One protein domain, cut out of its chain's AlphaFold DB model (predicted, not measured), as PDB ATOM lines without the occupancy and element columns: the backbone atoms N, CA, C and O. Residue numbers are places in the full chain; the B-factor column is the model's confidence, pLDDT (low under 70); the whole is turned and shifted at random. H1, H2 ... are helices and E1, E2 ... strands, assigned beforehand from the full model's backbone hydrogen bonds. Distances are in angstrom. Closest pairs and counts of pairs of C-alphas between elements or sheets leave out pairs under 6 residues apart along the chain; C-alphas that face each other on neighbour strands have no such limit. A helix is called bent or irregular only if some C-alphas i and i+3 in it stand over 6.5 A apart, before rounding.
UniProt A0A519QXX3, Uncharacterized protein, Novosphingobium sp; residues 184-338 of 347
ATOM      1  N   ARG A 184     -45.497 133.266 -44.039       82.19
ATOM      2  CA  ARG A 184     -46.646 134.066 -43.581       82.19
ATOM      3  C   ARG A 184     -47.951 133.268 -43.492       82.19
ATOM      4  O   ARG A 184     -48.879 133.732 -42.848       82.19
ATOM      5  N   LEU A 185     -48.028 132.097 -44.131       80.12
ATOM      6  CA  LEU A 185     -49.182 131.212 -44.018       80.12
ATOM      7  C   LEU A 185     -49.385 130.668 -42.605       80.12
ATOM      8  O   LEU A 185     -50.519 130.365 -42.271       80.12
ATOM      9  N   VAL A 186     -48.348 130.617 -41.760       74.00
ATOM     10  CA  VAL A 186     -48.515 130.276 -40.335       74.00
ATOM     11  C   VAL A 186     -49.518 131.220 -39.668       74.00
ATOM     12  O   VAL A 186     -50.354 130.772 -38.898       74.00
ATOM     13  N   PHE A 187     -49.477 132.504 -40.029       74.12
ATOM     14  CA  PHE A 187     -50.315 133.554 -39.448       74.12
ATOM     15  C   PHE A 187     -51.606 133.815 -40.240       74.12
ATOM     16  O   PHE A 187     -52.395 134.679 -39.864       74.12
ATOM     17  N   LYS A 188     -51.826 133.110 -41.362       69.75
ATOM     18  CA  LYS A 188     -53.054 133.219 -42.160       69.75
ATOM     19  C   LYS A 188     -53.995 132.070 -41.811       69.75
ATOM     20  O   LYS A 188     -53.869 130.981 -42.354       69.75
ATOM     21  N   GLY A 189     -54.970 132.336 -40.947       60.19
ATOM     22  CA  GLY A 189     -55.930 131.336 -40.486       60.19
ATOM     23  C   GLY A 189     -56.958 131.922 -39.518       60.19
ATOM     24  O   GLY A 189     -56.891 133.099 -39.167       60.19
ATOM     25  N   ARG A 190     -57.941 131.108 -39.119       64.25
ATOM     26  CA  ARG A 190     -58.921 131.466 -38.077       64.25
ATOM     27  C   ARG A 190     -58.236 131.536 -36.703       64.25
ATOM     28  O   ARG A 190     -57.183 130.937 -36.501       64.25
ATOM     29  N   GLN A 191     -58.824 132.283 -35.769       62.09
ATOM     30  CA  GLN A 191     -58.299 132.444 -34.406       62.09
ATOM     31  C   GLN A 191     -58.461 131.157 -33.571       62.09
ATOM     32  O   GLN A 191     -59.296 130.308 -33.875       62.09
ATOM     33  N   GLY A 192     -57.688 131.026 -32.489       66.88
ATOM     34  CA  GLY A 192     -57.833 129.934 -31.519       66.88
ATOM     35  C   GLY A 192     -57.162 128.619 -31.939       66.88
ATOM     36  O   GLY A 192     -56.060 128.617 -32.486       66.88
ATOM     37  N   ALA A 193     -57.807 127.483 -31.650       73.50
ATOM     38  CA  ALA A 193     -57.235 126.143 -31.841       73.50
ATOM     39  C   ALA A 193     -56.859 125.822 -33.303       73.50
ATOM     40  O   ALA A 193     -55.927 125.050 -33.543       73.50
ATOM     41  N   ASP A 194     -57.528 126.447 -34.275       77.19
ATOM     42  CA  ASP A 194     -57.234 126.285 -35.703       77.19
ATOM     43  C   ASP A 194     -55.846 126.830 -36.072       77.19
ATOM     44  O   ASP A 194     -55.129 126.208 -36.857       77.19
ATOM     45  N   HIS A 195     -55.418 127.934 -35.449       80.44
ATOM     46  CA  HIS A 195     -54.083 128.501 -35.655       80.44
ATOM     47  C   HIS A 195     -52.986 127.573 -35.116       80.44
ATOM     48  O   HIS A 195     -51.970 127.366 -35.776       80.44
ATOM     49  N   LEU A 196     -53.204 126.951 -33.949       84.75
ATOM     50  CA  LEU A 196     -52.259 125.976 -33.394       84.75
ATOM     51  C   LEU A 196     -52.142 124.741 -34.296       84.75
ATOM     52  O   LEU A 196     -51.031 124.307 -34.597       84.75
ATOM     53  N   ARG A 197     -53.271 124.203 -34.780       85.75
ATOM     54  CA  ARG A 197     -53.276 123.077 -35.730       85.75
ATOM     55  C   ARG A 197     -52.519 123.424 -37.008       85.75
ATOM     56  O   ARG A 197     -51.674 122.648 -37.438       85.75
ATOM     57  N   GLN A 198     -52.766 124.602 -37.577       86.94
ATOM     58  CA  GLN A 198     -52.066 125.061 -38.772       86.94
ATOM     59  C   GLN A 198     -50.564 125.248 -38.534       86.94
ATOM     60  O   GLN A 198     -49.764 124.819 -39.363       86.94
ATOM     61  N   ALA A 199     -50.165 125.824 -37.397       88.19
ATOM     62  CA  ALA A 199     -48.761 125.968 -37.025       88.19
ATOM     63  C   ALA A 199     -48.066 124.604 -36.881       88.19
ATOM     64  O   ALA A 199     -46.965 124.424 -37.400       88.19
ATOM     65  N   VAL A 200     -48.725 123.620 -36.258       90.56
ATOM     66  CA  VAL A 200     -48.217 122.243 -36.145       90.56
ATOM     67  C   VAL A 200     -48.101 121.582 -37.520       90.56
ATOM     68  O   VAL A 200     -47.063 120.993 -37.821       90.56
ATOM     69  N   THR A 201     -49.112 121.706 -38.384       89.81
ATOM     70  CA  THR A 201     -49.061 121.189 -39.762       89.81
ATOM     71  C   THR A 201     -47.912 121.819 -40.545       89.81
ATOM     72  O   THR A 201     -47.124 121.103 -41.157       89.81
ATOM     73  N   MET A 202     -47.755 123.143 -40.473       88.81
ATOM     74  CA  MET A 202     -46.661 123.871 -41.120       88.81
ATOM     75  C   MET A 202     -45.290 123.443 -40.589       88.81
ATOM     76  O   MET A 202     -44.361 123.289 -41.378       88.81
ATOM     77  N   ALA A 203     -45.152 123.225 -39.278       90.00
ATOM     78  CA  ALA A 203     -43.909 122.755 -38.670       90.00
ATOM     79  C   ALA A 203     -43.560 121.328 -39.125       90.00
ATOM     80  O   ALA A 203     -42.433 121.082 -39.553       90.00
ATOM     81  N   ARG A 204     -44.534 120.406 -39.109       91.81
ATOM     82  CA  ARG A 204     -44.367 119.029 -39.607       91.81
ATOM     83  C   ARG A 204     -43.998 119.006 -41.085       91.81
ATOM     84  O   ARG A 204     -43.073 118.298 -41.467       91.81
ATOM     85  N   MET A 205     -44.685 119.805 -41.892       91.56
ATOM     86  CA  MET A 205     -44.408 119.944 -43.315       91.56
ATOM     87  C   MET A 205     -43.003 120.512 -43.550       91.56
ATOM     88  O   MET A 205     -42.246 119.950 -44.333       91.56
ATOM     89  N   ALA A 206     -42.618 121.590 -42.859       89.38
ATOM     90  CA  ALA A 206     -41.287 122.177 -42.994       89.38
ATOM     91  C   ALA A 206     -40.183 121.192 -42.585       89.38
ATOM     92  O   ALA A 206     -39.147 121.142 -43.243       89.38
ATOM     93  N   TRP A 207     -40.407 120.387 -41.544       90.69
ATOM     94  CA  TRP A 207     -39.494 119.313 -41.161       90.69
ATOM     95  C   TRP A 207     -39.410 118.226 -42.241       90.69
ATOM     96  O   TRP A 207     -38.311 117.879 -42.664       90.69
ATOM     97  N   ARG A 208     -40.553 117.757 -42.761       91.12
ATOM     98  CA  ARG A 208     -40.619 116.711 -43.796       91.12
ATOM     99  C   ARG A 208     -39.996 117.140 -45.128       91.12
ATOM    100  O   ARG A 208     -39.347 116.336 -45.785       91.12
ATOM    101  N   LEU A 209     -40.153 118.410 -45.498       87.06
ATOM    102  CA  LEU A 209     -39.525 119.025 -46.672       87.06
ATOM    103  C   LEU A 209     -38.044 119.380 -46.443       87.06
ATOM    104  O   LEU A 209     -37.350 119.724 -47.391       87.06
ATOM    105  N   GLY A 210     -37.546 119.403 -45.203       83.94
ATOM    106  CA  GLY A 210     -36.228 119.972 -44.886       83.94
ATOM    107  C   GLY A 210     -36.153 121.501 -45.052       83.94
ATOM    108  O   GLY A 210     -35.067 122.066 -45.201       83.94
ATOM    109  N   GLY A 211     -37.293 122.201 -45.067       81.31
ATOM    110  CA  GLY A 211     -37.437 123.657 -45.170       81.31
ATOM    111  C   GLY A 211     -38.661 124.090 -45.989       81.31
ATOM    112  O   GLY A 211     -39.515 123.284 -46.325       81.31
ATOM    113  N   THR A 212     -38.763 125.384 -46.322       74.56
ATOM    114  CA  THR A 212     -39.899 125.955 -47.095       74.56
ATOM    115  C   THR A 212     -39.494 126.558 -48.449       74.56
ATOM    116  O   THR A 212     -40.309 127.201 -49.112       74.56
ATOM    117  N   LYS A 213     -38.216 126.423 -48.818       77.75
ATOM    118  CA  LYS A 213     -37.618 126.882 -50.084       77.75
ATOM    119  C   LYS A 213     -37.253 125.666 -50.942       77.75
ATOM    120  O   LYS A 213     -37.200 124.569 -50.394       77.75
ATOM    121  N   ALA A 214     -36.959 125.883 -52.226       83.25
ATOM    122  CA  ALA A 214     -36.665 124.822 -53.200       83.25
ATOM    123  C   ALA A 214     -37.830 123.829 -53.351       83.25
ATOM    124  O   ALA A 214     -37.647 122.618 -53.310       83.25
ATOM    125  N   VAL A 215     -39.047 124.365 -53.464       90.69
ATOM    126  CA  VAL A 215     -40.268 123.598 -53.710       90.69
ATOM    127  C   VAL A 215     -40.839 124.098 -55.023       90.69
ATOM    128  O   VAL A 215     -41.069 125.298 -55.164       90.69
ATOM    129  N   TRP A 216     -41.070 123.204 -55.974       94.19
ATOM    130  CA  TRP A 216     -41.652 123.600 -57.249       94.19
ATOM    131  C   TRP A 216     -43.137 123.927 -57.097       94.19
ATOM    132  O   TRP A 216     -43.868 123.243 -56.384       94.19
ATOM    133  N   GLY A 217     -43.589 124.998 -57.738       94.00
ATOM    134  CA  GLY A 217     -45.010 125.310 -57.855       94.00
ATOM    135  C   GLY A 217     -45.620 124.535 -59.014       94.00
ATOM    136  O   GLY A 217     -44.974 124.364 -60.041       94.00
ATOM    137  N   LEU A 218     -46.856 124.085 -58.887       95.31
ATOM    138  CA  LEU A 218     -47.626 123.571 -60.007       95.31
ATOM    139  C   LEU A 218     -48.800 124.506 -60.285       95.31
ATOM    140  O   LEU A 218     -49.469 124.996 -59.368       95.31
ATOM    141  N   HIS A 219     -49.011 124.791 -61.566       94.00
ATOM    142  CA  HIS A 219     -50.043 125.701 -62.031       94.00
ATOM    143  C   HIS A 219     -50.837 125.071 -63.167       94.00
ATOM    144  O   HIS A 219     -50.311 124.850 -64.258       94.00
ATOM    145  N   PHE A 220     -52.127 124.855 -62.944       92.75
ATOM    146  CA  PHE A 220     -53.031 124.379 -63.981       92.75
ATOM    147  C   PHE A 220     -53.005 125.249 -65.242       92.75
ATOM    148  O   PHE A 220     -53.126 126.477 -65.181       92.75
ATOM    149  N   ASP A 221     -52.899 124.609 -66.406       91.19
ATOM    150  CA  ASP A 221     -53.064 125.251 -67.706       91.19
ATOM    151  C   ASP A 221     -54.412 124.851 -68.307       91.19
ATOM    152  O   ASP A 221     -54.648 123.689 -68.630       91.19
ATOM    153  N   ARG A 222     -55.298 125.830 -68.526       87.56
ATOM    154  CA  ARG A 222     -56.638 125.585 -69.079       87.56
ATOM    155  C   ARG A 222     -56.608 124.861 -70.428       87.56
ATOM    156  O   ARG A 222     -57.556 124.155 -70.753       87.56
ATOM    157  N   ARG A 223     -55.543 124.999 -71.217       89.62
ATOM    158  CA  ARG A 223     -55.404 124.296 -72.507       89.62
ATOM    159  C   ARG A 223     -55.207 122.787 -72.351       89.62
ATOM    160  O   ARG A 223     -55.203 122.068 -73.345       89.62
ATOM    161  N   GLN A 224     -55.030 122.324 -71.117       91.81
ATOM    162  CA  GLN A 224     -54.891 120.926 -70.733       91.81
ATOM    163  C   GLN A 224     -56.155 120.397 -70.045       91.81
ATOM    164  O   GLN A 224     -56.100 119.377 -69.365       91.81
ATOM    165  N   ILE A 225     -57.302 121.067 -70.208       89.81
ATOM    166  CA  ILE A 225     -58.570 120.662 -69.583       89.81
ATOM    167  C   ILE A 225     -58.983 119.227 -69.946       89.81
ATOM    168  O   ILE A 225     -59.520 118.511 -69.112       89.81
ATOM    169  N   GLN A 226     -58.654 118.762 -71.152       89.94
ATOM    170  CA  GLN A 226     -58.845 117.378 -71.596       89.94
ATOM    171  C   GLN A 226     -58.038 116.361 -70.775       89.94
ATOM    172  O   GLN A 226     -58.425 115.202 -70.671       89.94
ATOM    173  N   ASN A 227     -56.935 116.802 -70.167       90.56
ATOM    174  CA  ASN A 227     -56.088 116.012 -69.279       90.56
ATOM    175  C   ASN A 227     -56.448 116.228 -67.799       90.56
ATOM    176  O   ASN A 227     -55.764 115.706 -66.920       90.56
ATOM    177  N   PHE A 228     -57.513 116.978 -67.494       91.38
ATOM    178  CA  PHE A 228     -57.998 117.207 -66.134       91.38
ATOM    179  C   PHE A 228     -58.792 115.994 -65.627       91.38
ATOM    180  O   PHE A 228     -60.003 116.033 -65.429       91.38
ATOM    181  N   THR A 229     -58.084 114.877 -65.473       92.06
ATOM    182  CA  THR A 229     -58.615 113.570 -65.075       92.06
ATOM    183  C   THR A 229     -57.686 112.916 -64.055       92.06
ATOM    184  O   THR A 229     -56.518 113.296 -63.935       92.06
ATOM    185  N   ALA A 230     -58.163 111.878 -63.362       91.44
ATOM    186  CA  ALA A 230     -57.335 111.094 -62.443       91.44
ATOM    187  C   ALA A 230     -56.058 110.561 -63.117       91.44
ATOM    188  O   ALA A 230     -54.969 110.660 -62.555       91.44
ATOM    189  N   LYS A 231     -56.175 110.060 -64.357       93.06
ATOM    190  CA  LYS A 231     -55.022 109.601 -65.138       93.06
ATOM    191  C   LYS A 231     -54.070 110.754 -65.462       93.06
ATOM    192  O   LYS A 231     -52.868 110.601 -65.289       93.06
ATOM    193  N   GLY A 232     -54.585 111.898 -65.916       94.44
ATOM    194  CA  GLY A 232     -53.741 113.039 -66.279       94.44
ATOM    195  C   GLY A 232     -52.947 113.601 -65.096       94.44
ATOM    196  O   GLY A 232     -51.779 113.947 -65.260       94.44
ATOM    197  N   TYR A 233     -53.536 113.612 -63.895       94.56
ATOM    198  CA  TYR A 233     -52.820 113.957 -62.664       94.56
ATOM    199  C   TYR A 233     -51.833 112.873 -62.221       94.56
ATOM    200  O   TYR A 233     -50.725 113.205 -61.814       94.56
ATOM    201  N   ALA A 234     -52.176 111.587 -62.339       94.69
ATOM    202  CA  ALA A 234     -51.219 110.518 -62.063       94.69
ATOM    203  C   ALA A 234     -49.995 110.607 -62.995       94.69
ATOM    204  O   ALA A 234     -48.861 110.565 -62.522       94.69
ATOM    205  N   ASP A 235     -50.213 110.812 -64.298       95.69
ATOM    206  CA  ASP A 235     -49.135 111.001 -65.270       95.69
ATOM    207  C   ASP A 235     -48.296 112.257 -64.949       95.69
ATOM    208  O   ASP A 235     -47.076 112.232 -65.097       95.69
ATOM    209  N   LEU A 236     -48.925 113.357 -64.508       96.44
ATOM    210  CA  LEU A 236     -48.220 114.553 -64.022       96.44
ATOM    211  C   LEU A 236     -47.295 114.205 -62.848       96.44
ATOM    212  O   LEU A 236     -46.110 114.519 -62.899       96.44
ATOM    213  N   TYR A 237     -47.805 113.548 -61.805       97.25
ATOM    214  CA  TYR A 237     -47.006 113.249 -60.615       97.25
ATOM    215  C   TYR A 237     -45.884 112.242 -60.885       97.25
ATOM    216  O   TYR A 237     -44.813 112.370 -60.299       97.25
ATOM    217  N   LEU A 238     -46.078 111.298 -61.812       97.31
ATOM    218  CA  LEU A 238     -45.010 110.400 -62.266       97.31
ATOM    219  C   LEU A 238     -43.862 111.175 -62.930       97.31
ATOM    220  O   LEU A 238     -42.705 110.961 -62.583       97.31
ATOM    221  N   ARG A 239     -44.172 112.130 -63.815       97.38
ATOM    222  CA  ARG A 239     -43.151 112.994 -64.438       97.38
ATOM    223  C   ARG A 239     -42.452 113.884 -63.425       97.38
ATOM    224  O   ARG A 239     -41.250 114.109 -63.518       97.38
ATOM    225  N   VAL A 240     -43.210 114.409 -62.463       97.38
ATOM    226  CA  VAL A 240     -42.653 115.191 -61.359       97.38
ATOM    227  C   VAL A 240     -41.691 114.339 -60.535       97.38
ATOM    228  O   VAL A 240     -40.626 114.837 -60.190       97.38
ATOM    229  N   ALA A 241     -42.018 113.077 -60.243       97.88
ATOM    230  CA  ALA A 241     -41.109 112.170 -59.547       97.88
ATOM    231  C   ALA A 241     -39.793 111.994 -60.320       97.88
ATOM    232  O   ALA A 241     -38.733 112.205 -59.738       97.88
ATOM    233  N   ASP A 242     -39.854 111.749 -61.633       97.81
ATOM    234  CA  ASP A 242     -38.650 111.606 -62.468       97.81
ATOM    235  C   ASP A 242     -37.810 112.895 -62.498       97.81
ATOM    236  O   ASP A 242     -36.580 112.868 -62.453       97.81
ATOM    237  N   LEU A 243     -38.466 114.058 -62.531       97.06
ATOM    238  CA  LEU A 243     -37.784 115.348 -62.431       97.06
ATOM    239  C   LEU A 243     -37.147 115.550 -61.048       97.06
ATOM    240  O   LEU A 243     -36.033 116.060 -60.967       97.06
ATOM    241  N   LEU A 244     -37.808 115.150 -59.962       96.88
ATOM    242  CA  LEU A 244     -37.259 115.227 -58.604       96.88
ATOM    243  C   LEU A 244     -36.075 114.266 -58.398       96.88
ATOM    244  O   LEU A 244     -35.176 114.553 -57.602       96.88
ATOM    245  N   GLU A 245     -36.055 113.130 -59.092       97.06
ATOM    246  CA  GLU A 245     -34.901 112.227 -59.152       97.06
ATOM    247  C   GLU A 245     -33.713 112.878 -59.857       97.06
ATOM    248  O   GLU A 245     -32.606 112.853 -59.321       97.06
ATOM    249  N   ALA A 246     -33.954 113.544 -60.988       96.38
ATOM    250  CA  ALA A 246     -32.927 114.266 -61.736       96.38
ATOM    251  C   ALA A 246     -32.422 115.551 -61.040       96.38
ATOM    252  O   ALA A 246     -31.368 116.061 -61.413       96.38
ATOM    253  N   ASN A 247     -33.153 116.077 -60.050       95.56
ATOM    254  CA  ASN A 247     -32.866 117.349 -59.371       95.56
ATOM    255  C   ASN A 247     -32.895 117.179 -57.835       95.56
ATOM    256  O   ASN A 247     -33.881 117.542 -57.176       95.56
ATOM    257  N   PRO A 248     -31.851 116.576 -57.233       93.62
ATOM    258  CA  PRO A 248     -31.835 116.186 -55.818       93.62
ATOM    259  C   PRO A 248     -31.861 117.363 -54.829       93.62
ATOM    260  O   PRO A 248     -32.183 117.174 -53.655       93.62
ATOM    261  N   GLU A 249     -31.538 118.577 -55.269       92.56
ATOM    262  CA  GLU A 249     -31.597 119.803 -54.472       92.56
ATOM    263  C   GLU A 249     -33.032 120.283 -54.197       92.56
ATOM    264  O   GLU A 249     -33.265 121.082 -53.279       92.56
ATOM    265  N   ILE A 250     -33.999 119.788 -54.971       94.12
ATOM    266  CA  ILE A 250     -35.406 120.159 -54.873       94.12
ATOM    267  C   ILE A 250     -36.105 119.304 -53.827       94.12
ATOM    268  O   ILE A 250     -36.017 118.082 -53.792       94.12
ATOM    269  N   ARG A 251     -36.847 119.969 -52.948       94.38
ATOM    270  CA  ARG A 251     -37.374 119.391 -51.709       94.38
ATOM    271  C   ARG A 251     -38.801 118.880 -51.820       94.38
ATOM    272  O   ARG A 251     -39.263 118.174 -50.926       94.38
ATOM    273  N   GLY A 252     -39.491 119.201 -52.907       95.12
ATOM    274  CA  GLY A 252     -40.836 118.722 -53.184       95.12
ATOM    275  C   GLY A 252     -41.594 119.653 -54.113       95.12
ATOM    276  O   GLY A 252     -41.007 120.497 -54.794       95.12
ATOM    277  N   ILE A 253     -42.914 119.521 -54.089       95.88
ATOM    278  CA  ILE A 253     -43.837 120.322 -54.890       95.88
ATOM    279  C   ILE A 253     -44.899 120.997 -54.029       95.88
ATOM    280  O   ILE A 253     -45.171 120.601 -52.894       95.88
ATOM    281  N   SER A 254     -45.517 122.024 -54.595       94.69
ATOM    282  CA  SER A 254     -46.653 122.724 -54.025       94.69
ATOM    283  C   SER A 254     -47.648 123.099 -55.112       94.69
ATOM    284  O   SER A 254     -47.261 123.439 -56.224       94.69
ATOM    285  N   SER A 255     -48.933 123.061 -54.789       93.19
ATOM    286  CA  SER A 255     -50.011 123.497 -55.680       93.19
ATOM    287  C   SER A 255     -51.032 124.261 -54.852       93.19
ATOM    288  O   SER A 255     -51.318 123.890 -53.717       93.19
ATOM    289  N   GLY A 256     -51.553 125.364 -55.375       91.25
ATOM    290  CA  GLY A 256     -52.501 126.210 -54.658       91.25
ATOM    291  C   GLY A 256     -53.759 126.425 -55.479       91.25
ATOM    292  O   GLY A 256     -53.668 126.927 -56.597       91.25
ATOM    293  N   SER A 257     -54.919 126.076 -54.927       92.19
ATOM    294  CA  SER A 257     -56.210 126.303 -55.578       92.19
ATOM    295  C   SER A 257     -57.379 126.128 -54.606       92.19
ATOM    296  O   SER A 257     -57.233 125.593 -53.508       92.19
ATOM    297  N   TRP A 258     -58.564 126.554 -55.038       93.19
ATOM    298  CA  TRP A 258     -59.825 126.307 -54.343       93.19
ATOM    299  C   TRP A 258     -60.262 124.837 -54.412       93.19
ATOM    300  O   TRP A 258     -60.967 124.371 -53.528       93.19
ATOM    301  N   TRP A 259     -59.849 124.080 -55.436       91.94
ATOM    302  CA  TRP A 259     -60.234 122.665 -55.567       91.94
ATOM    303  C   TRP A 259     -59.515 121.741 -54.578       91.94
ATOM    304  O   TRP A 259     -59.905 120.589 -54.435       91.94
ATOM    305  N   HIS A 260     -58.502 122.254 -53.872       92.12
ATOM    306  CA  HIS A 260     -57.858 121.571 -52.745       92.12
ATOM    307  C   HIS A 260     -58.633 121.751 -51.428       92.12
ATOM    308  O   HIS A 260     -58.194 121.259 -50.392       92.12
ATOM    309  N   ASP A 261     -59.755 122.481 -51.433       92.50
ATOM    310  CA  ASP A 261     -60.633 122.603 -50.268       92.50
ATOM    311  C   ASP A 261     -61.269 121.244 -49.936       92.50
ATOM    312  O   ASP A 261     -62.020 120.716 -50.761       92.50
ATOM    313  N   PRO A 262     -61.054 120.681 -48.730       90.19
ATOM    314  CA  PRO A 262     -61.646 119.400 -48.347       90.19
ATOM    315  C   PRO A 262     -63.173 119.367 -48.506       90.19
ATOM    316  O   PRO A 262     -63.741 118.334 -48.858       90.19
ATOM    317  N   ARG A 263     -63.855 120.510 -48.328       91.69
ATOM    318  CA  ARG A 263     -65.310 120.607 -48.524       91.69
ATOM    319  C   ARG A 263     -65.712 120.450 -49.987       91.69
ATOM    320  O   ARG A 263     -66.816 119.982 -50.253       91.69
ATOM    321  N   VAL A 264     -64.851 120.820 -50.938       89.81
ATOM    322  CA  VAL A 264     -65.098 120.580 -52.368       89.81
ATOM    323  C   VAL A 264     -65.112 119.087 -52.656       89.81
ATOM    324  O   VAL A 264     -65.969 118.659 -53.417       89.81
ATOM    325  N   LEU A 265     -64.246 118.296 -52.021       83.88
ATOM    326  CA  LEU A 265     -64.194 116.845 -52.233       83.88
ATOM    327  C   LEU A 265     -65.478 116.146 -51.750       83.88
ATOM    328  O   LEU A 265     -65.900 115.158 -52.342       83.88
ATOM    329  N   GLU A 266     -66.129 116.688 -50.715       88.19
ATOM    330  CA  GLU A 266     -67.433 116.208 -50.240       88.19
ATOM    331  C   GLU A 266     -68.596 116.628 -51.155       88.19
ATOM    332  O   GLU A 266     -69.531 115.860 -51.371       88.19
ATOM    333  N   ILE A 267     -68.575 117.868 -51.662       92.25
ATOM    334  CA  ILE A 267     -69.673 118.431 -52.470       92.25
ATOM    335  C   ILE A 267     -69.587 117.981 -53.935       92.25
ATOM    336  O   ILE A 267     -70.617 117.842 -54.588       92.25
ATOM    337  N   SER A 268     -68.373 117.777 -54.440       90.38
ATOM    338  CA  SER A 268     -68.047 117.437 -55.828       90.38
ATOM    339  C   SER A 268     -67.090 116.236 -55.870       90.38
ATOM    340  O   SER A 268     -65.895 116.409 -56.144       90.38
ATOM    341  N   PRO A 269     -67.582 115.012 -55.582       87.56
ATOM    342  CA  PRO A 269     -66.759 113.802 -55.523       87.56
ATOM    343  C   PRO A 269     -66.012 113.490 -56.826       87.56
ATOM    344  O   PRO A 269     -64.961 112.851 -56.796       87.56
ATOM    345  N   GLU A 270     -66.497 113.976 -57.967       86.75
ATOM    346  CA  GLU A 270     -65.839 113.861 -59.269       86.75
ATOM    347  C   GLU A 270     -64.472 114.565 -59.322       86.75
ATOM    348  O   GLU A 270     -63.634 114.209 -60.144       86.75
ATOM    349  N   LEU A 271     -64.215 115.525 -58.424       89.12
ATOM    350  CA  LEU A 271     -62.930 116.221 -58.285       89.12
ATOM    351  C   LEU A 271     -62.012 115.580 -57.233       89.12
ATOM    352  O   LEU A 271     -60.890 116.046 -57.030       89.12
ATOM    353  N   SER A 272     -62.457 114.505 -56.573       87.50
ATOM    354  CA  SER A 272     -61.727 113.875 -55.464       87.50
ATOM    355  C   SER A 272     -60.311 113.437 -55.839       87.50
ATOM    356  O   SER A 272     -59.408 113.513 -55.006       87.50
ATOM    357  N   PHE A 273     -60.077 113.045 -57.097       87.19
ATOM    358  CA  PHE A 273     -58.761 112.610 -57.578       87.19
ATOM    359  C   PHE A 273     -57.666 113.677 -57.404       87.19
ATOM    360  O   PHE A 273     -56.495 113.327 -57.286       87.19
ATOM    361  N   ILE A 274     -58.034 114.964 -57.365       87.81
ATOM    362  CA  ILE A 274     -57.084 116.077 -57.247       87.81
ATOM    363  C   ILE A 274     -56.426 116.093 -55.862       87.81
ATOM    364  O   ILE A 274     -55.211 116.269 -55.767       87.81
ATOM    365  N   GLY A 275     -57.219 115.895 -54.804       84.12
ATOM    366  CA  GLY A 275     -56.740 115.868 -53.419       84.12
ATOM    367  C   GLY A 275     -56.271 114.482 -52.980       84.12
ATOM    368  O   GLY A 275     -55.200 114.339 -52.396       84.12
ATOM    369  N   THR A 276     -57.026 113.439 -53.330       86.00
ATOM    370  CA  THR A 276     -56.790 112.077 -52.821       86.00
ATOM    371  C   THR A 276     -55.470 111.465 -53.277       86.00
ATOM    372  O   THR A 276     -54.844 110.760 -52.488       86.00
ATOM    373  N   ILE A 277     -55.015 111.714 -54.515       90.00
ATOM    374  CA  ILE A 277     -53.735 111.164 -54.993       90.00
ATOM    375  C   ILE A 277     -52.569 111.693 -54.133       90.00
ATOM    376  O   ILE A 277     -51.874 110.870 -53.532       90.00
ATOM    377  N   PRO A 278     -52.370 113.019 -53.995       92.44
ATOM    378  CA  PRO A 278     -51.341 113.547 -53.103       92.44
ATOM    379  C   PRO A 278     -51.547 113.213 -51.626       92.44
ATOM    380  O   PRO A 278     -50.575 112.904 -50.943       92.44
ATOM    381  N   GLU A 279     -52.776 113.280 -51.104       89.88
ATOM    382  CA  GLU A 279     -53.054 113.005 -49.686       89.88
ATOM    383  C   GLU A 279     -52.664 111.575 -49.304       89.88
ATOM    384  O   GLU A 279     -51.952 111.370 -48.321       89.88
ATOM    385  N   ASN A 280     -53.042 110.592 -50.127       89.12
ATOM    386  CA  ASN A 280     -52.632 109.196 -49.947       89.12
ATOM    387  C   ASN A 280     -51.117 109.014 -50.095       89.12
ATOM    388  O   ASN A 280     -50.545 108.081 -49.537       89.12
ATOM    389  N   GLY A 281     -50.472 109.906 -50.844       89.62
ATOM    390  CA  GLY A 281     -49.027 109.992 -50.979       89.62
ATOM    391  C   GLY A 281     -48.325 110.743 -49.849       89.62
ATOM    392  O   GLY A 281     -47.111 110.876 -49.912       89.62
ATOM    393  N   GLY A 282     -49.032 111.247 -48.830       92.44
ATOM    394  CA  GLY A 282     -48.434 111.958 -47.693       92.44
ATOM    395  C   GLY A 282     -48.323 113.478 -47.854       92.44
ATOM    396  O   GLY A 282     -47.580 114.121 -47.109       92.44
ATOM    397  N   ALA A 283     -49.039 114.075 -48.809       94.56
ATOM    398  CA  ALA A 283     -49.100 115.525 -48.951       94.56
ATOM    399  C   ALA A 283     -49.793 116.204 -47.756       94.56
ATOM    400  O   ALA A 283     -50.690 115.666 -47.110       94.56
ATOM    401  N   PHE A 284     -49.389 117.444 -47.494       93.38
ATOM    402  CA  PHE A 284     -49.972 118.325 -46.491       93.38
ATOM    403  C   PHE A 284     -50.914 119.325 -47.156       93.38
ATOM    404  O   PHE A 284     -50.571 119.912 -48.184       93.38
ATOM    405  N   LEU A 285     -52.052 119.597 -46.516       91.69
ATOM    406  CA  LEU A 285     -52.961 120.678 -46.888       91.69
ATOM    407  C   LEU A 285     -52.892 121.826 -45.881       91.69
ATOM    408  O   LEU A 285     -52.972 121.632 -44.667       91.69
ATOM    409  N   ILE A 286     -52.768 123.044 -46.401       90.56
ATOM    410  CA  ILE A 286     -52.672 124.277 -45.624       90.56
ATOM    411  C   ILE A 286     -53.743 125.241 -46.104       90.56
ATOM    412  O   ILE A 286     -53.739 125.679 -47.254       90.56
ATOM    413  N   ARG A 287     -54.634 125.632 -45.197       90.56
ATOM    414  CA  ARG A 287     -55.646 126.649 -45.472       90.56
ATOM    415  C   ARG A 287     -54.981 128.014 -45.654       90.56
ATOM    416  O   ARG A 287     -54.299 128.491 -44.756       90.56
ATOM    417  N   VAL A 288     -55.200 128.681 -46.782       89.25
ATOM    418  CA  VAL A 288     -54.641 130.021 -47.037       89.25
ATOM    419  C   VAL A 288     -55.640 131.114 -46.688       89.25
ATOM    420  O   VAL A 288     -55.262 132.122 -46.089       89.25
ATOM    421  N   GLY A 289     -56.910 130.937 -47.051       88.69
ATOM    422  CA  GLY A 289     -57.947 131.922 -46.763       88.69
ATOM    423  C   GLY A 289     -59.082 131.951 -47.773       88.69
ATOM    424  O   GLY A 289     -59.117 131.180 -48.725       88.69
ATOM    425  N   GLU A 290     -60.030 132.836 -47.508       89.81
ATOM    426  CA  GLU A 290     -61.164 133.135 -48.380       89.81
ATOM    427  C   GLU A 290     -60.849 134.454 -49.096       89.81
ATOM    428  O   GLU A 290     -60.317 135.379 -48.477       89.81
ATOM    429  N   ASP A 291     -61.146 134.536 -50.389       88.44
ATOM    430  CA  ASP A 291     -61.072 135.775 -51.161       88.44
ATOM    431  C   ASP A 291     -62.098 135.755 -52.305       88.44
ATOM    432  O   ASP A 291     -62.646 134.701 -52.652       88.44
ATOM    433  N   ASP A 292     -62.376 136.927 -52.878       90.44
ATOM    434  CA  ASP A 292     -63.411 137.092 -53.904       90.44
ATOM    435  C   ASP A 292     -63.114 136.290 -55.171       90.44
ATOM    436  O   ASP A 292     -64.032 135.764 -55.800       90.44
ATOM    437  N   ARG A 293     -61.834 136.156 -55.541       87.56
ATOM    438  CA  ARG A 293     -61.429 135.402 -56.729       87.56
ATOM    439  C   ARG A 293     -61.632 133.910 -56.502       87.56
ATOM    440  O   ARG A 293     -62.285 133.265 -57.310       87.56
ATOM    441  N   THR A 294     -61.141 133.387 -55.384       89.75
ATOM    442  CA  THR A 294     -61.346 132.004 -54.934       89.75
ATOM    443  C   THR A 294     -62.836 131.670 -54.882       89.75
ATOM    444  O   THR A 294     -63.257 130.623 -55.368       89.75
ATOM    445  N   THR A 295     -63.650 132.579 -54.343       92.50
ATOM    446  CA  THR A 295     -65.106 132.416 -54.278       92.50
ATOM    447  C   THR A 295     -65.724 132.403 -55.672       92.50
ATOM    448  O   THR A 295     -66.484 131.492 -55.993       92.50
ATOM    449  N   SER A 296     -65.381 133.373 -56.521       91.88
ATOM    450  CA  SER A 296     -65.879 133.443 -57.895       91.88
ATOM    451  C   SER A 296     -65.534 132.174 -58.673       91.88
ATOM    452  O   SER A 296     -66.436 131.504 -59.172       91.88
ATOM    453  N   ASP A 297     -64.259 131.782 -58.688       90.25
ATOM    454  CA  ASP A 297     -63.755 130.629 -59.435       90.25
ATOM    455  C   ASP A 297     -64.372 129.309 -58.943       90.25
ATOM    456  O   ASP A 297     -64.768 128.476 -59.756       90.25
ATOM    457  N   ALA A 298     -64.517 129.122 -57.627       91.25
ATOM    458  CA  ALA A 298     -65.070 127.891 -57.065       91.25
ATOM    459  C   ALA A 298     -66.575 127.728 -57.307       91.25
ATOM    460  O   ALA A 298     -67.061 126.600 -57.426       91.25
ATOM    461  N   LEU A 299     -67.337 128.823 -57.333       93.31
ATOM    462  CA  LEU A 299     -68.793 128.781 -57.529       93.31
ATOM    463  C   LEU A 299     -69.183 128.788 -59.008       93.31
ATOM    464  O   LEU A 299     -70.258 128.306 -59.377       93.31
ATOM    465  N   ARG A 300     -68.306 129.316 -59.861       84.56
ATOM    466  CA  ARG A 300     -68.511 129.407 -61.299       84.56
ATOM    467  C   ARG A 300     -68.804 128.026 -61.897       84.56
ATOM    468  O   ARG A 300     -68.014 127.098 -61.777       84.56
ATOM    469  N   PHE A 301     -69.970 127.914 -62.537       80.44
ATOM    470  CA  PHE A 301     -70.498 126.684 -63.152       80.44
ATOM    471  C   PHE A 301     -70.692 125.492 -62.202       80.44
ATOM    472  O   PHE A 301     -70.791 124.357 -62.654       80.44
ATOM    473  N   ALA A 302     -70.839 125.737 -60.898       89.06
ATOM    474  CA  ALA A 302     -71.137 124.700 -59.914       89.06
ATOM    475  C   ALA A 302     -72.452 124.995 -59.181       89.06
ATOM    476  O   ALA A 302     -72.437 125.622 -58.114       89.06
ATOM    477  N   PRO A 303     -73.605 124.557 -59.729       92.38
ATOM    478  CA  PRO A 303     -74.919 124.861 -59.167       92.38
ATOM    479  C   PRO A 303     -75.056 124.434 -57.702       92.38
ATOM    480  O   PRO A 303     -75.539 125.207 -56.878       92.38
ATOM    481  N   GLN A 304     -74.555 123.245 -57.355       93.50
ATOM    482  CA  GLN A 304     -74.615 122.717 -55.991       93.50
ATOM    483  C   GLN A 304     -73.763 123.537 -55.013       93.50
ATOM    484  O   GLN A 304     -74.264 123.963 -53.970       93.50
ATOM    485  N   ARG A 305     -72.502 123.837 -55.364       94.44
ATOM    486  CA  ARG A 305     -71.632 124.705 -54.547       94.44
ATOM    487  C   ARG A 305     -72.224 126.108 -54.402       94.44
ATOM    488  O   ARG A 305     -72.221 126.659 -53.306       94.44
ATOM    489  N   THR A 306     -72.804 126.651 -55.473       95.69
ATOM    490  CA  THR A 306     -73.499 127.949 -55.471       95.69
ATOM    491  C   THR A 306     -74.698 127.951 -54.527       95.69
ATOM    492  O   THR A 306     -74.853 128.883 -53.738       95.69
ATOM    493  N   ALA A 307     -75.534 126.909 -54.566       95.69
ATOM    494  CA  ALA A 307     -76.682 126.778 -53.676       95.69
ATOM    495  C   ALA A 307     -76.245 126.694 -52.204       95.69
ATOM    496  O   ALA A 307     -76.759 127.433 -51.366       95.69
ATOM    497  N   LEU A 308     -75.244 125.864 -51.892       96.50
ATOM    498  CA  LEU A 308     -74.709 125.740 -50.533       96.50
ATOM    499  C   LEU A 308     -74.069 127.041 -50.034       96.50
ATOM    500  O   LEU A 308     -74.241 127.386 -48.866       96.50
ATOM    501  N   HIS A 309     -73.385 127.781 -50.908       96.12
ATOM    502  CA  HIS A 309     -72.814 129.084 -50.572       96.12
ATOM    503  C   HIS A 309     -73.890 130.124 -50.250       96.12
ATOM    504  O   HIS A 309     -73.805 130.790 -49.220       96.12
ATOM    505  N   ARG A 310     -74.952 130.212 -51.064       95.94
ATOM    506  CA  ARG A 310     -76.097 131.106 -50.799       95.94
ATOM    507  C   ARG A 310     -76.786 130.799 -49.469       95.94
ATOM    508  O   ARG A 310     -77.243 131.715 -48.799       95.94
ATOM    509  N   LEU A 311     -76.829 129.526 -49.076       96.50
ATOM    510  CA  LEU A 311     -77.378 129.079 -47.792       96.50
ATOM    511  C   LEU A 311     -76.404 129.246 -46.608       96.50
ATOM    512  O   LEU A 311     -76.735 128.843 -45.497       96.50
ATOM    513  N   GLY A 312     -75.189 129.761 -46.826       95.62
ATOM    514  CA  GLY A 312     -74.154 129.884 -45.794       95.62
ATOM    515  C   GLY A 312     -73.543 128.551 -45.334       95.62
ATOM    516  O   GLY A 312     -72.777 128.535 -44.374       95.62
ATOM    517  N   LYS A 313     -73.854 127.440 -46.015       95.31
ATOM    518  CA  LYS A 313     -73.412 126.072 -45.678       95.31
ATOM    519  C   LYS A 313     -72.058 125.692 -46.287       95.31
ATOM    520  O   LYS A 313     -71.499 124.650 -45.952       95.31
ATOM    521  N   TYR A 314     -71.536 126.514 -47.191       95.00
ATOM    522  CA  TYR A 314     -70.226 126.343 -47.811       95.00
ATOM    523  C   TYR A 314     -69.592 127.713 -48.048       95.00
ATOM    524  O   TYR A 314     -70.267 128.635 -48.492       95.00
ATOM    525  N   ARG A 315     -68.300 127.851 -47.750       93.81
ATOM    526  CA  ARG A 315     -67.504 129.047 -48.043       93.81
ATOM    527  C   ARG A 315     -66.235 128.596 -48.759       93.81
ATOM    528  O   ARG A 315     -65.405 127.982 -48.089       93.81
ATOM    529  N   PRO A 316     -66.105 128.843 -50.076       93.88
ATOM    530  CA  PRO A 316     -64.923 128.444 -50.817       93.88
ATOM    531  C   PRO A 316     -63.654 128.996 -50.198       93.88
ATOM    532  O   PRO A 316     -63.560 130.189 -49.913       93.88
ATOM    533  N   CYS A 317     -62.664 128.134 -50.027       92.69
ATOM    534  CA  CYS A 317     -61.403 128.530 -49.442       92.69
ATOM    535  C   CYS A 317     -60.233 128.069 -50.306       92.69
ATOM    536  O   CYS A 317     -60.235 126.987 -50.881       92.69
ATOM    537  N   PHE A 318     -59.214 128.915 -50.404       91.88
ATOM    538  CA  PHE A 318     -57.978 128.579 -51.077       91.88
ATOM    539  C   PHE A 318     -57.130 127.717 -50.152       91.88
ATOM    540  O   PHE A 318     -56.816 128.124 -49.025       91.88
ATOM    541  N   TYR A 319     -56.715 126.558 -50.647       92.81
ATOM    542  CA  TYR A 319     -55.775 125.681 -49.966       92.81
ATOM    543  C   TYR A 319     -54.493 125.565 -50.771       92.81
ATOM    544  O   TYR A 319     -54.483 125.592 -52.002       92.81
ATOM    545  N   MET A 320     -53.394 125.445 -50.041       92.06
ATOM    546  CA  MET A 320     -52.102 125.102 -50.588       92.06
ATOM    547  C   MET A 320     -51.764 123.679 -50.173       92.06
ATOM    548  O   MET A 320     -51.720 123.353 -48.989       92.06
ATOM    549  N   LEU A 321     -51.512 122.861 -51.175       93.62
ATOM    550  CA  LEU A 321     -50.981 121.525 -51.075       93.62
ATOM    551  C   LEU A 321     -49.457 121.594 -51.103       93.62
ATOM    552  O   LEU A 321     -48.889 122.347 -51.896       93.62
ATOM    553  N   ALA A 322     -48.798 120.816 -50.253       94.62
ATOM    554  CA  ALA A 322     -47.350 120.656 -50.240       94.62
ATOM    555  C   ALA A 322     -46.992 119.178 -50.106       94.62
ATOM    556  O   ALA A 322     -47.439 118.518 -49.172       94.62
ATOM    557  N   TRP A 323     -46.168 118.661 -51.011       96.06
ATOM    558  CA  TRP A 323     -45.833 117.243 -51.063       96.06
ATOM    559  C   TRP A 323     -44.320 117.068 -51.138       96.06
ATOM    560  O   TRP A 323     -43.665 117.598 -52.039       96.06
ATOM    561  N   ALA A 324     -43.750 116.402 -50.133       95.88
ATOM    562  CA  ALA A 324     -42.306 116.296 -49.998       95.88
ATOM    563  C   ALA A 324     -41.701 115.343 -51.027       95.88
ATOM    564  O   ALA A 324     -42.314 114.353 -51.412       95.88
ATOM    565  N   ARG A 325     -40.463 115.631 -51.434       96.12
ATOM    566  CA  ARG A 325     -39.732 114.893 -52.471       96.12
ATOM    567  C   ARG A 325     -39.793 113.378 -52.274       96.12
ATOM    568  O   ARG A 325     -40.157 112.654 -53.191       96.12
ATOM    569  N   GLN A 326     -39.413 112.920 -51.081       95.62
ATOM    570  CA  GLN A 326     -39.341 111.489 -50.771       95.62
ATOM    571  C   GLN A 326     -40.715 110.826 -50.846       95.62
ATOM    572  O   GLN A 326     -40.829 109.692 -51.291       95.62
ATOM    573  N   ASP A 327     -41.756 111.561 -50.464       96.44
ATOM    574  CA  ASP A 327     -43.128 111.075 -50.455       96.44
ATOM    575  C   ASP A 327     -43.696 110.989 -51.891       96.44
ATOM    576  O   ASP A 327     -44.350 110.008 -52.234       96.44
ATOM    577  N   VAL A 328     -43.371 111.954 -52.766       97.25
ATOM    578  CA  VAL A 328     -43.723 111.912 -54.203       97.25
ATOM    579  C   VAL A 328     -43.063 110.721 -54.902       97.25
ATOM    580  O   VAL A 328     -43.722 110.000 -55.649       97.25
ATOM    581  N   ILE A 329     -41.767 110.503 -54.661       97.50
ATOM    582  CA  ILE A 329     -41.008 109.418 -55.302       97.50
ATOM    583  C   ILE A 329     -41.472 108.055 -54.793       97.50
ATOM    584  O   ILE A 329     -41.785 107.189 -55.606       97.50
ATOM    585  N   ALA A 330     -41.631 107.888 -53.478       96.50
ATOM    586  CA  ALA A 330     -42.150 106.647 -52.905       96.50
ATOM    587  C   ALA A 330     -43.558 106.320 -53.431       96.50
ATOM    588  O   ALA A 330     -43.862 105.169 -53.751       96.50
ATOM    589  N   TRP A 331     -44.422 107.333 -53.574       96.56
ATOM    590  CA  TRP A 331     -45.722 107.151 -54.213       96.56
ATOM    591  C   TRP A 331     -45.583 106.704 -55.672       96.56
ATOM    592  O   TRP A 331     -46.274 105.773 -56.084       96.56
ATOM    593  N   ALA A 332     -44.694 107.325 -56.450       96.94
ATOM    594  CA  ALA A 332     -44.492 106.993 -57.858       96.94
ATOM    595  C   ALA A 332     -43.976 105.558 -58.042       96.94
ATOM    596  O   ALA A 332     -44.495 104.829 -58.889       96.94
ATOM    597  N   GLU A 333     -43.015 105.123 -57.225       96.12
ATOM    598  CA  GLU A 333     -42.520 103.743 -57.186       96.12
ATOM    599  C   GLU A 333     -43.653 102.755 -56.886       96.12
ATOM    600  O   GLU A 333     -43.875 101.801 -57.634       96.12
ATOM    601  N   ALA A 334     -44.434 103.021 -55.836       94.31
ATOM    602  CA  ALA A 334     -45.540 102.160 -55.440       94.31
ATOM    603  C   ALA A 334     -46.684 102.151 -56.476       94.31
ATOM    604  O   ALA A 334     -47.330 101.120 -56.684       94.31
ATOM    605  N   TYR A 335     -46.926 103.270 -57.167       93.25
ATOM    606  CA  TYR A 335     -47.889 103.367 -58.265       93.25
ATOM    607  C   TYR A 335     -47.429 102.567 -59.494       93.25
ATOM    608  O   TYR A 335     -48.223 101.831 -60.086       93.25
ATOM    609  N   ARG A 336     -46.140 102.654 -59.853       93.75
ATOM    610  CA  ARG A 336     -45.516 101.872 -60.938       93.75
ATOM    611  C   ARG A 336     -45.539 100.371 -60.645       93.75
ATOM    612  O   ARG A 336     -45.852  99.591 -61.539       93.75
ATOM    613  N   ALA A 337     -45.291  99.982 -59.395       92.75
ATOM    614  CA  ALA A 337     -45.368  98.598 -58.929       92.75
ATOM    615  C   ALA A 337     -46.810  98.056 -58.821       92.75
ATOM    616  O   ALA A 337     -47.010  96.868 -58.580       92.75
ATOM    617  N   GLY A 338     -47.829  98.913 -58.974       87.19
ATOM    618  CA  GLY A 338     -49.236  98.541 -58.808       87.19
ATOM    619  C   GLY A 338     -49.660  98.303 -57.353       87.19
ATOM    620  O   GLY A 338     -50.764  97.817 -57.115       87.19
TER     621      GLY A 338
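This is residues 184 to 338 of the 347 residues of an uncharacterized protein of Novosphingobium sp (UniProt A0A519QXX3). A strongly twisted sheet of four strands forms the core, with H2 slanting over E4 and E3 on one face and a group of three helices, H4, H6 and H9, on the other side, where each only grazes the sheet. H1 packs on H2, H5 folds back on H6, and H7 and H8 lie toward one end of the longest axis, opposite the end of H4. The printed part has 155 residues with nine named helices and four named strands, in the order H1 H2 E1 H3 H4 E2 H5 H6 E3 H7 H8 E4 H9. The mixed sheet runs E1 E2 E4 E3, and the class is mixed, helices and strands. The whole is compact, with a radius of gyration of the C-alphas of 16.0 A and spans of 48 by 39 by 25 A.

H1 takes residues 184 to 187 and begins at C-alpha 184, at (-46.646, 134.066, -43.581). H2 follows, residues 193 to 209, 24.2 A long. E1 takes residues 215 to 220, 16.4 A. H3, residues 222 to 227, is irregular: C-alphas 223 and 226 are 7.8 A apart. H4, residues 230 to 246, measures 24.6 A and ends at C-alpha 246, at (-32.927, 114.266, -61.736). E2 is residues 252 to 257, 17.3 A, and H5 is residues 262 to 267. H6, residues 269 to 280, 15.9 A, is irregular too, with C-alphas 270 and 273 at 7.4 A. E3 is residues 284 to 289, 15.8 A. H7 takes residues 292 to 299 and H8 residues 303 to 310. E4, residues 318 to 324, spans 19.9 A. H9, residues 325 to 336, 16.6 A, ends at C-alpha 336, at (-45.516, 101.872, -60.938).

E1 and E2 are parallel at 37 degrees, with N 218 and O 254 within hydrogen-bond range at 2.8 A. E2 and E4 are antiparallel at 168 degrees, with N 321 and O 255 at 2.7 A. E4 and E3 are antiparallel at 155 degrees, with N 286 and O 320 at 2.8 A. E1 and E3 are the edge strands. E1, H3 H4 and E2 make a strand-helix-strand unit, two parallel neighbour strands with helices between, and its crossover is right-handed. E2, H5 H6 and E3 make a split one, with E4 between the strands, also right-handed. H2 is on the sheet at a height of 8.8 A, over E4 and E3, slantwise to the strands at 46 degrees to E3 on the local plane. H1 touches H2, closest at the C-alphas of Val 186 and Ala 199, 5.4 A, and only grazes the sheet. H4 touches H9 at a steep tilt of 56 degrees, opposite ways, closest at the C-alphas of Ala 241 and Ile 329, 5.1 A. H4 touches H6 at a shallow tilt of 24 degrees, the same way, with the C-alphas of Ala 230 and Phe 273 closest at 5.3 A. H5 and H6 form a helical hairpin, closest at the C-alphas of Leu 265 and Ser 272, 5.0 A. H7 only grazes the sheet, and it only just touches H8, only at the corner, with 3 pairs of C-alphas within 8 A, the closest those of Leu 299 and Thr 306 at 5.2 A. H3 is not on the sheet, and it is close to H4 but not clearly touching, with the C-alphas of Asn 227 and Tyr 233 closest at 7.7 A. In H2, H4, H5, H7, H8 and H9 every O i to N i+4 pair is within hydrogen-bond range; H3 has 0 of 2, with 2 of 3 O i to N i+3 pairs, H6 has 3 of 8, with 3 of 9, and H1 is too short for an i+4 pair.

The two C-alphas farthest apart are those of Ala 246 and Leu 311, 48.9 A. The printed part has no cut and no long link. The link from H8 to E4, 7 residues, is short, and the other links are tight. The mean pLDDT of the printed part is 90.3, and residues 188 to 192 are under 70.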